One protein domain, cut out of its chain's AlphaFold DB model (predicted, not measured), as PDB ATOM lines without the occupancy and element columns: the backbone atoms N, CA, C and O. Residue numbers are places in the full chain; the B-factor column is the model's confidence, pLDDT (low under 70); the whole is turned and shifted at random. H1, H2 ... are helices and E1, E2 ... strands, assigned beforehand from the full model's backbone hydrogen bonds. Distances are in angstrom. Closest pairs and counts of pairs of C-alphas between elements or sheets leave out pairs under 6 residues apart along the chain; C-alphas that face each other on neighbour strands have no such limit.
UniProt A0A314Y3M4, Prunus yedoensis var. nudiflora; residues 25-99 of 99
ATOM      1  N   ASP A  25      10.968   1.991 -19.610       53.00
ATOM      2  CA  ASP A  25      10.033   1.004 -20.189       53.00
ATOM      3  C   ASP A  25       8.570   1.172 -19.727       53.00
ATOM      4  O   ASP A  25       8.123   0.458 -18.834       53.00
ATOM      5  N   LEU A  26       7.784   2.084 -20.311       53.50
ATOM      6  CA  LEU A  26       6.372   2.261 -19.922       53.50
ATOM      7  C   LEU A  26       5.537   1.004 -20.217       53.50
ATOM      8  O   LEU A  26       5.500   0.553 -21.357       53.50
ATOM      9  N   ARG A  27       4.852   0.478 -19.191       60.44
ATOM     10  CA  ARG A  27       3.919  -0.660 -19.272       60.44
ATOM     11  C   ARG A  27       2.485  -0.198 -19.084       60.44
ATOM     12  O   ARG A  27       2.188   0.552 -18.152       60.44
ATOM     13  N   LEU A  28       1.608  -0.648 -19.973       59.03
ATOM     14  CA  LEU A  28       0.215  -0.217 -20.023       59.03
ATOM     15  C   LEU A  28      -0.735  -1.406 -19.878       59.03
ATOM     16  O   LEU A  28      -0.862  -2.177 -20.832       59.03
ATOM     17  N   PRO A  29      -1.437  -1.537 -18.739       59.38
ATOM     18  CA  PRO A  29      -2.580  -2.428 -18.661       59.38
ATOM     19  C   PRO A  29      -3.727  -1.897 -19.518       59.38
ATOM     20  O   PRO A  29      -4.121  -0.731 -19.417       59.38
ATOM     21  N   ILE A  30      -4.329  -2.776 -20.312       56.62
ATOM     22  CA  ILE A  30      -5.572  -2.469 -21.016       56.62
ATOM     23  C   ILE A  30      -6.725  -2.627 -20.014       56.62
ATOM     24  O   ILE A  30      -7.190  -3.732 -19.745       56.62
ATOM     25  N   GLY A  31      -7.182  -1.513 -19.432       64.06
ATOM     26  CA  GLY A  31      -8.328  -1.484 -18.519       64.06
ATOM     27  C   GLY A  31      -8.047  -0.759 -17.205       64.06
ATOM     28  O   GLY A  31      -8.234   0.451 -17.124       64.06
ATOM     29  N   SER A  32      -7.665  -1.503 -16.164       60.78
ATOM     30  CA  SER A  32      -7.417  -0.976 -14.810       60.78
ATOM     31  C   SER A  32      -5.959  -1.150 -14.396       60.78
ATOM     32  O   SER A  32      -5.269  -2.024 -14.911       60.78
ATOM     33  N   HIS A  33      -5.492  -0.326 -13.454       63.06
ATOM     34  CA  HIS A  33      -4.157  -0.480 -12.879       63.06
ATOM     35  C   HIS A  33      -3.977  -1.859 -12.242       63.06
ATOM     36  O   HIS A  33      -4.885  -2.359 -11.579       63.06
ATOM     37  N   HIS A  34      -2.781  -2.418 -12.403       67.62
ATOM     38  CA  HIS A  34      -2.351  -3.591 -11.659       67.62
ATOM     39  C   HIS A  34      -2.297  -3.299 -10.161       67.62
ATOM     40  O   HIS A  34      -1.944  -2.193  -9.737       67.62
ATOM     41  N   ASN A  35      -2.628  -4.309  -9.364       67.06
ATOM     42  CA  ASN A  35      -2.473  -4.257  -7.917       67.06
ATOM     43  C   ASN A  35      -1.065  -4.714  -7.531       67.06
ATOM     44  O   ASN A  35      -0.379  -5.393  -8.290       67.06
ATOM     45  N   ASN A  36      -0.636  -4.396  -6.308       65.94
ATOM     46  CA  ASN A  36       0.660  -4.860  -5.796       65.94
ATOM     47  C   ASN A  36       0.806  -6.394  -5.875       65.94
ATOM     48  O   ASN A  36       1.906  -6.899  -6.075       65.94
ATOM     49  N   GLU A  37      -0.307  -7.119  -5.732       72.69
ATOM     50  CA  GLU A  37      -0.388  -8.582  -5.791       72.69
ATOM     51  C   GLU A  37       0.072  -9.154  -7.140       72.69
ATOM     52  O   GLU A  37       0.728 -10.198  -7.164       72.69
ATOM     53  N   ASP A  38      -0.166  -8.427  -8.238       65.81
ATOM     54  CA  ASP A  38       0.193  -8.839  -9.604       65.81
ATOM     55  C   ASP A  38       1.717  -8.901  -9.815       65.81
ATOM     56  O   ASP A  38       2.205  -9.545 -10.742       65.81
ATOM     57  N   PHE A  39       2.484  -8.265  -8.925       66.44
ATOM     58  CA  PHE A  39       3.941  -8.164  -9.004       66.44
ATOM     59  C   PHE A  39       4.670  -8.872  -7.852       66.44
ATOM     60  O   PHE A  39       5.881  -8.705  -7.684       66.44
ATOM     61  N   VAL A  40       3.963  -9.661  -7.033       66.81
ATOM     62  CA  VAL A  40       4.570 -10.386  -5.899       66.81
ATOM     63  C   VAL A  40       5.495 -11.505  -6.382       66.81
ATOM     64  O   VAL A  40       6.527 -11.775  -5.766       66.81
ATOM     65  N   VAL A  41       5.142 -12.160  -7.490       66.19
ATOM     66  CA  VAL A  41       5.888 -13.303  -8.026       66.19
ATOM     67  C   VAL A  41       6.674 -12.872  -9.261       66.19
ATOM     68  O   VAL A  41       6.103 -12.683 -10.332       66.19
ATOM     69  N   ARG A  42       8.002 -12.773  -9.121       64.06
ATOM     70  CA  ARG A  42       8.906 -12.502 -10.253       64.06
ATOM     71  C   ARG A  42       8.687 -13.519 -11.377       64.06
ATOM     72  O   ARG A  42       8.676 -14.724 -11.120       64.06
ATOM     73  N   GLY A  43       8.571 -13.039 -12.613       64.06
ATOM     74  CA  GLY A  43       8.353 -13.868 -13.806       64.06
ATOM     75  C   GLY A  43       6.891 -14.256 -14.059       64.06
ATOM     76  O   GLY A  43       6.617 -14.996 -15.006       64.06
ATOM     77  N   LYS A  44       5.957 -13.793 -13.219       68.44
ATOM     78  CA  LYS A  44       4.506 -13.908 -13.432       68.44
ATOM     79  C   LYS A  44       3.837 -12.547 -13.608       68.44
ATOM     80  O   LYS A  44       2.636 -12.429 -13.383       68.44
ATOM     81  N   GLU A  45       4.605 -11.542 -14.011       69.62
ATOM     82  CA  GLU A  45       4.058 -10.236 -14.335       69.62
ATOM     83  C   GLU A  45       3.013 -10.359 -15.470       69.62
ATOM     84  O   GLU A  45       3.093 -11.285 -16.294       69.62
ATOM     85  N   PRO A  46       2.018  -9.457 -15.513       67.00
ATOM     86  CA  PRO A  46       0.973  -9.458 -16.531       67.00
ATOM     87  C   PRO A  46       1.559  -9.478 -17.949       67.00
ATOM     88  O   PRO A  46       2.496  -8.751 -18.266       67.00
ATOM     89  N   LYS A  47       1.025 -10.357 -18.805       65.62
ATOM     90  CA  LYS A  47       1.546 -10.573 -20.169       65.62
ATOM     91  C   LYS A  47       0.882  -9.687 -21.220       65.62
ATOM     92  O   LYS A  47       1.446  -9.503 -22.292       65.62
ATOM     93  N   ASP A  48      -0.279  -9.129 -20.895       67.06
ATOM     94  CA  ASP A  48      -1.065  -8.261 -21.772       67.06
ATOM     95  C   ASP A  48      -0.665  -6.786 -21.586       67.06
ATOM     96  O   ASP A  48      -1.506  -5.900 -21.435       67.06
ATOM     97  N   GLU A  49       0.644  -6.533 -21.540       67.44
ATOM     98  CA  GLU A  49       1.228  -5.205 -21.364       67.44
ATOM     99  C   GLU A  49       1.877  -4.749 -22.674       67.44
ATOM    100  O   GLU A  49       2.611  -5.499 -23.318       67.44
ATOM    101  N   VAL A  50       1.651  -3.490 -23.053       65.75
ATOM    102  CA  VAL A  50       2.419  -2.864 -24.137       65.75
ATOM    103  C   VAL A  50       3.627  -2.149 -23.546       65.75
ATOM    104  O   VAL A  50       3.472  -1.351 -22.622       65.75
ATOM    105  N   GLN A  51       4.810  -2.432 -24.093       69.94
ATOM    106  CA  GLN A  51       6.065  -1.768 -23.746       69.94
ATOM    107  C   GLN A  51       6.307  -0.587 -24.690       69.94
ATOM    108  O   GLN A  51       6.303  -0.752 -25.911       69.94
ATOM    109  N   ILE A  52       6.533   0.598 -24.128       67.38
ATOM    110  CA  ILE A  52       6.851   1.811 -24.888       67.38
ATOM    111  C   ILE A  52       8.252   2.279 -24.505       67.38
ATOM    112  O   ILE A  52       8.523   2.570 -23.340       67.38
ATOM    113  N   TYR A  53       9.117   2.393 -25.511       64.94
ATOM    114  CA  TYR A  53      10.449   2.973 -25.384       64.94
ATOM    115  C   TYR A  53      10.376   4.474 -25.666       64.94
ATOM    116  O   TYR A  53       9.931   4.891 -26.733       64.94
ATOM    117  N   THR A  54      10.801   5.288 -24.704       71.62
ATOM    118  CA  THR A  54      10.795   6.751 -24.825       71.62
ATOM    119  C   THR A  54      11.927   7.386 -24.017       71.62
ATOM    120  O   THR A  54      12.640   6.702 -23.274       71.62
ATOM    121  N   TRP A  55      12.094   8.696 -24.183       80.81
ATOM    122  CA  TRP A  55      13.057   9.514 -23.457       80.81
ATOM    123  C   TRP A  55      12.621   9.730 -22.003       80.81
ATOM    124  O   TRP A  55      11.434   9.816 -21.690       80.81
ATOM    125  N   LYS A  56      13.595   9.847 -21.096       72.25
ATOM    126  CA  LYS A  56      13.353   9.999 -19.649       72.25
ATOM    127  C   LYS A  56      12.595  11.284 -19.287       72.25
ATOM    128  O   LYS A  56      11.950  11.342 -18.242       72.25
ATOM    129  N   ASP A  57      12.727  12.317 -20.105       77.31
ATOM    130  CA  ASP A  57      12.095  13.625 -19.952       77.31
ATOM    131  C   ASP A  57      10.736  13.732 -20.658       77.31
ATOM    132  O   ASP A  57      10.137  14.807 -20.653       77.31
ATOM    133  N   ALA A  58      10.212  12.621 -21.191       79.56
ATOM    134  CA  ALA A  58       8.885  12.582 -21.784       79.56
ATOM    135  C   ALA A  58       7.812  13.063 -20.794       79.56
ATOM    136  O   ALA A  58       7.646  12.554 -19.679       79.56
ATOM    137  N   THR A  59       7.045  14.050 -21.233       83.12
ATOM    138  CA  THR A  59       5.913  14.612 -20.500       83.12
ATOM    139  C   THR A  59       4.722  13.649 -20.506       83.12
ATOM    140  O   THR A  59       4.555  12.843 -21.421       83.12
ATOM    141  N   LEU A  60       3.800  13.776 -19.540       81.12
ATOM    142  CA  LEU A  60       2.553  12.984 -19.533       81.12
ATOM    143  C   LEU A  60       1.742  13.132 -20.828       81.12
ATOM    144  O   LEU A  60       1.003  12.220 -21.203       81.12
ATOM    145  N   ARG A  61       1.867  14.274 -21.513       83.00
ATOM    146  CA  ARG A  61       1.222  14.506 -22.805       83.00
ATOM    147  C   ARG A  61       1.841  13.643 -23.897       83.00
ATOM    148  O   ARG A  61       1.099  12.956 -24.586       83.00
ATOM    149  N   GLU A  62       3.165  13.636 -24.010       81.81
ATOM    150  CA  GLU A  62       3.877  12.785 -24.972       81.81
ATOM    151  C   GLU A  62       3.615  11.305 -24.686       81.81
ATOM    152  O   GLU A  62       3.284  10.559 -25.602       81.81
ATOM    153  N   LEU A  63       3.628  10.893 -23.413       81.50
ATOM    154  CA  LEU A  63       3.248   9.529 -23.025       81.50
ATOM    155  C   LEU A  63       1.809   9.193 -23.438       81.50
ATOM    156  O   LEU A  63       1.546   8.109 -23.950       81.50
ATOM    157  N   THR A  64       0.871  10.123 -23.249       81.81
ATOM    158  CA  THR A  64      -0.530   9.945 -23.656       81.81
ATOM    159  C   THR A  64      -0.677   9.825 -25.172       81.81
ATOM    160  O   THR A  64      -1.498   9.041 -25.647       81.81
ATOM    161  N   ASP A  65       0.084  10.601 -25.940       84.12
ATOM    162  CA  ASP A  65       0.025  10.558 -27.398       84.12
ATOM    163  C   ASP A  65       0.622   9.245 -27.931       84.12
ATOM    164  O   ASP A  65      -0.020   8.604 -28.764       84.12
ATOM    165  N   LEU A  66       1.712   8.746 -27.331       82.00
ATOM    166  CA  LEU A  66       2.238   7.398 -27.595       82.00
ATOM    167  C   LEU A  66       1.202   6.302 -27.286       82.00
ATOM    168  O   LEU A  66       0.984   5.405 -28.097       82.00
ATOM    169  N   VAL A  67       0.486   6.397 -26.156       80.00
ATOM    170  CA  VAL A  67      -0.585   5.437 -25.813       80.00
ATOM    171  C   VAL A  67      -1.697   5.434 -26.868       80.00
ATOM    172  O   VAL A  67      -2.219   4.382 -27.229       80.00
ATOM    173  N   LYS A  68      -2.076   6.597 -27.404       82.88
ATOM    174  CA  LYS A  68      -3.127   6.691 -28.434       82.88
ATOM    175  C   LYS A  68      -2.703   6.120 -29.784       82.88
ATOM    176  O   LYS A  68      -3.581   5.839 -30.605       82.88
ATOM    177  N   GLU A  69      -1.410   6.018 -30.072       81.62
ATOM    178  CA  GLU A  69      -0.915   5.378 -31.296       81.62
ATOM    179  C   GLU A  69      -1.130   3.866 -31.252       81.62
ATOM    180  O   GLU A  69      -1.610   3.295 -32.229       81.62
ATOM    181  N   ILE A  70      -0.874   3.253 -30.096       74.94
ATOM    182  CA  ILE A  70      -0.977   1.801 -29.892       74.94
ATOM    183  C   ILE A  70      -2.386   1.326 -29.501       74.94
ATOM    184  O   ILE A  70      -2.757   0.202 -29.825       74.94
ATOM    185  N   ALA A  71      -3.172   2.167 -28.818       74.12
ATOM    186  CA  ALA A  71      -4.490   1.836 -28.276       74.12
ATOM    187  C   ALA A  71      -5.524   2.872 -28.757       74.12
ATOM    188  O   ALA A  71      -5.746   3.902 -28.103       74.12
ATOM    189  N   PRO A  72      -6.172   2.648 -29.917       76.50
ATOM    190  CA  PRO A  72      -7.151   3.574 -30.487       76.50
ATOM    191  C   PRO A  72      -8.317   3.901 -29.541       76.50
ATOM    192  O   PRO A  72      -8.898   4.987 -29.619       76.50
ATOM    193  N   GLU A  73      -8.645   3.001 -28.612       74.31
ATOM    194  CA  GLU A  73      -9.662   3.177 -27.571       74.31
ATOM    195  C   GLU A  73      -9.373   4.382 -26.670       74.31
ATOM    196  O   GLU A  73     -10.312   5.037 -26.204       74.31
ATOM    197  N   ALA A  74      -8.091   4.713 -26.471       78.62
ATOM    198  CA  ALA A  74      -7.641   5.859 -25.687       78.62
ATOM    199  C   ALA A  74      -7.902   7.211 -26.383       78.62
ATOM    200  O   ALA A  74      -7.778   8.261 -25.756       78.62
ATOM    201  N   ARG A  75      -8.301   7.218 -27.669       80.94
ATOM    202  CA  ARG A  75      -8.670   8.440 -28.416       80.94
ATOM    203  C   ARG A  75     -10.108   8.891 -28.167       80.94
ATOM    204  O   ARG A  75     -10.492   9.977 -28.605       80.94
ATOM    205  N   ARG A  76     -10.936   8.064 -27.514       83.50
ATOM    206  CA  ARG A  76     -12.340   8.407 -27.241       83.50
ATOM    207  C   ARG A  76     -12.408   9.683 -26.402       83.50
ATOM    208  O   ARG A  76     -11.653   9.846 -25.453       83.50
ATOM    209  N   ARG A  77     -13.376  10.557 -26.702       79.69
ATOM    210  CA  ARG A  77     -13.548  11.866 -26.034       79.69
ATOM    211  C   ARG A  77     -13.592  11.779 -24.501       79.69
ATOM    212  O   ARG A  77     -13.141  12.697 -23.831       79.69
ATOM    213  N   ASN A  78     -14.121  10.680 -23.969       78.25
ATOM    214  CA  ASN A  78     -14.296  10.464 -22.533       78.25
ATOM    215  C   ASN A  78     -13.268   9.476 -21.951       78.25
ATOM    216  O   ASN A  78     -13.433   9.030 -20.816       78.25
ATOM    217  N   ALA A  79     -12.248   9.090 -22.724       78.06
ATOM    218  CA  ALA A  79     -11.180   8.237 -22.228       78.06
ATOM    219  C   ALA A  79     -10.397   8.979 -21.141       78.06
ATOM    220  O   ALA A  79     -10.027  10.143 -21.304       78.06
ATOM    221  N   LYS A  80     -10.146   8.293 -20.027       78.50
ATOM    222  CA  LYS A  80      -9.281   8.778 -18.957       78.50
ATOM    223  C   LYS A  80      -8.050   7.894 -18.922       78.50
ATOM    224  O   LYS A  80      -8.180   6.685 -18.765       78.50
ATOM    225  N   LEU A  81      -6.882   8.508 -19.070       74.69
ATOM    226  CA  LEU A  81      -5.612   7.847 -18.820       74.69
ATOM    227  C   LEU A  81      -5.166   8.223 -17.414       74.69
ATOM    228  O   LEU A  81      -5.004   9.403 -17.103       74.69
ATOM    229  N   SER A  82      -5.001   7.217 -16.570       74.00
ATOM    230  CA  SER A  82      -4.421   7.355 -15.243       74.00
ATOM    231  C   SER A  82      -3.024   6.748 -15.253       74.00
ATOM    232  O   SER A  82      -2.784   5.712 -15.870       74.00
ATOM    233  N   PHE A  83      -2.089   7.418 -14.586       75.62
ATOM    234  CA  PHE A  83      -0.690   7.011 -14.528       75.62
ATOM    235  C   PHE A  83      -0.333   6.645 -13.093       75.62
ATOM    236  O   PHE A  83      -0.729   7.329 -12.148       75.62
ATOM    237  N   ALA A  84       0.427   5.567 -12.934       76.31
ATOM    238  CA  ALA A  84       0.956   5.143 -11.650       76.31
ATOM    239  C   ALA A  84       2.423   4.756 -11.816       76.31
ATOM    240  O   ALA A  84       2.820   4.193 -12.838       76.31
ATOM    241  N   PHE A  85       3.222   5.047 -10.798       75.50
ATOM    242  CA  PHE A  85       4.583   4.545 -10.722       75.50
ATOM    243  C   PHE A  85       4.567   3.139 -10.150       75.50
ATOM    244  O   PHE A  85       3.948   2.904  -9.117       75.50
ATOM    245  N   VAL A  86       5.306   2.233 -10.780       71.38
ATOM    246  CA  VAL A  86       5.621   0.919 -10.222       71.38
ATOM    247  C   VAL A  86       7.126   0.876  -9.993       71.38
ATOM    248  O   VAL A  86       7.896   1.278 -10.862       71.38
ATOM    249  N   TYR A  87       7.564   0.498  -8.798       71.50
ATOM    250  CA  TYR A  87       8.988   0.390  -8.462       71.50
ATOM    251  C   TYR A  87       9.185  -0.582  -7.292       71.50
ATOM    252  O   TYR A  87       8.273  -0.733  -6.478       71.50
ATOM    253  N   PRO A  88      10.343  -1.251  -7.162       72.62
ATOM    254  CA  PRO A  88      10.609  -2.086  -6.011       72.62
ATOM    255  C   PRO A  88      10.908  -1.225  -4.789       72.62
ATOM    256  O   PRO A  88      11.695  -0.277  -4.831       72.62
ATOM    257  N   ASP A  89      10.292  -1.598  -3.681       73.12
ATOM    258  CA  ASP A  89      10.631  -1.115  -2.357       73.12
ATOM    259  C   ASP A  89      11.891  -1.825  -1.827       73.12
ATOM    260  O   ASP A  89      12.360  -2.833  -2.360       73.12
ATOM    261  N   ARG A  90      12.430  -1.321  -0.717       76.81
ATOM    262  CA  ARG A  90      13.600  -1.843   0.005       76.81
ATOM    263  C   ARG A  90      13.476  -3.315   0.395       76.81
ATOM    264  O   ARG A  90      14.484  -3.956   0.667       76.81
ATOM    265  N   ARG A  91      12.253  -3.848   0.438       76.75
ATOM    266  CA  ARG A  91      11.945  -5.255   0.738       76.75
ATOM    267  C   ARG A  91      11.892  -6.135  -0.518       76.75
ATOM    268  O   ARG A  91      11.419  -7.262  -0.439       76.75
ATOM    269  N   CYS A  92      12.352  -5.623  -1.663       67.94
ATOM    270  CA  CYS A  92      12.324  -6.287  -2.970       67.94
ATOM    271  C   CYS A  92      10.913  -6.640  -3.473       67.94
ATOM    272  O   CYS A  92      10.761  -7.539  -4.296       67.94
ATOM    273  N   HIS A  93       9.883  -5.938  -2.997       70.50
ATOM    274  CA  HIS A  93       8.508  -6.053  -3.493       70.50
ATOM    275  C   HIS A  93       8.187  -4.859  -4.384       70.50
ATOM    276  O   HIS A  93       8.557  -3.739  -4.037       70.50
ATOM    277  N   PHE A  94       7.479  -5.066  -5.490       70.69
ATOM    278  CA  PHE A  94       6.992  -3.959  -6.307       70.69
ATOM    279  C   PHE A  94       5.811  -3.262  -5.631       70.69
ATOM    280  O   PHE A  94       4.915  -3.903  -5.084       70.69
ATOM    281  N   VAL A  95       5.840  -1.935  -5.661       72.19
ATOM    282  CA  VAL A  95       4.815  -1.063  -5.094       72.19
ATOM    283  C   VAL A  95       4.267  -0.181  -6.198       72.19
ATOM    284  O   VAL A  95       5.032   0.429  -6.946       72.19
ATOM    285  N   VAL A  96       2.940  -0.097  -6.263       75.06
ATOM    286  CA  VAL A  96       2.206   0.816  -7.135       75.06
ATOM    287  C   VAL A  96       1.888   2.097  -6.365       75.06
ATOM    288  O   VAL A  96       1.291   2.063  -5.288       75.06
ATOM    289  N   LYS A  97       2.277   3.247  -6.915       73.62
ATOM    290  CA  LYS A  97       1.987   4.575  -6.370       73.62
ATOM    291  C   LYS A  97       1.245   5.415  -7.404       73.62
ATOM    292  O   LYS A  97       1.810   5.785  -8.430       73.62
ATOM    293  N   MET A  98      -0.009   5.736  -7.099       67.19
ATOM    294  CA  MET A  98      -0.797   6.729  -7.834       67.19
ATOM    295  C   MET A  98      -0.333   8.140  -7.447       67.19
ATOM    296  O   MET A  98       0.036   8.365  -6.289       67.19
ATOM    297  N   ASN A  99      -0.307   9.056  -8.416       57.41
ATOM    298  CA  ASN A  99       0.067  10.459  -8.217       57.41
ATOM    299  C   ASN A  99      -1.158  11.372  -8.254       57.41
ATOM    300  O   ASN A  99      -2.110  11.027  -8.991       57.41
TER     301      ASN A  99
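What this domain is: This is residues 25 to 99 of the 99 residues of a protein of Prunus yedoensis var. nudiflora (UniProt A0A314Y3M4). This is an elongated model with a short strand pair, E1 and E2, in its middle, helix H2 with the small H3 towards one end, and the hairpin E3 and E4 with the small H1 beside it towards the other. Contacts between these parts are few. The printed part has 75 residues, in the order E1 H1 E2 H2 H3 E3 E4; both two-stranded sheets, E1 - E2 and E3 - E4, are antiparallel. The class is mixed, with under half of the residues in named elements; the whole is only just compact, close to loose, with a radius of gyration of the C-alphas of 13.2 A and spans of 39 by 25 by 21 A.

Where its parts are: Find C-alpha 26 at (6.372, 2.261, -19.922), where E1, residues 26 to 29, begins. H1 is residues 36 to 39 and E2 residues 49 to 52. From C-alpha 60 at (2.553, 12.984, -19.533), H2 runs 15.6 A to residue 70; H3 is residues 72 to 75. E3, residues 84 to 88, and E4, residues 94 to 98, each span 13.3 A, and E4 ends at (-0.797, 6.729, -7.834).

How they stand to each other: Look first at E1 and E2, antiparallel at 154 degrees, with N 52 and O 26 3.0 A apart, within hydrogen-bond range. The closest C-alphas of E2 and H2, Ile 52 and Leu 66, are 7.7 A apart. H2 and H3 only just touch, only at the corner, with 3 pairs of C-alphas within 8 A; the closest are Lys 68 and Ala 74, 5.3 A. In the hairpin E3 and E4, antiparallel at 156 degrees, N 95 and O 87 are within hydrogen-bond range at 2.8 A. The closest C-alphas of H1 and E4, Asn 36 and Val 95, are 5.7 A apart. E2 is apart from E3 and E4. In H2 every O i to N i+4 pair is within hydrogen-bond range; H1 and H3 are too short for such a pair.

The domain as a whole: The two farthest C-alphas, Arg 77 and Arg 91, are 40.7 A apart. The printed part has no cut and no long link. Mean pLDDT of the printed part is 71.8; residues 25 to 36, 38 to 53, 92 and 98 to 99 are under 70.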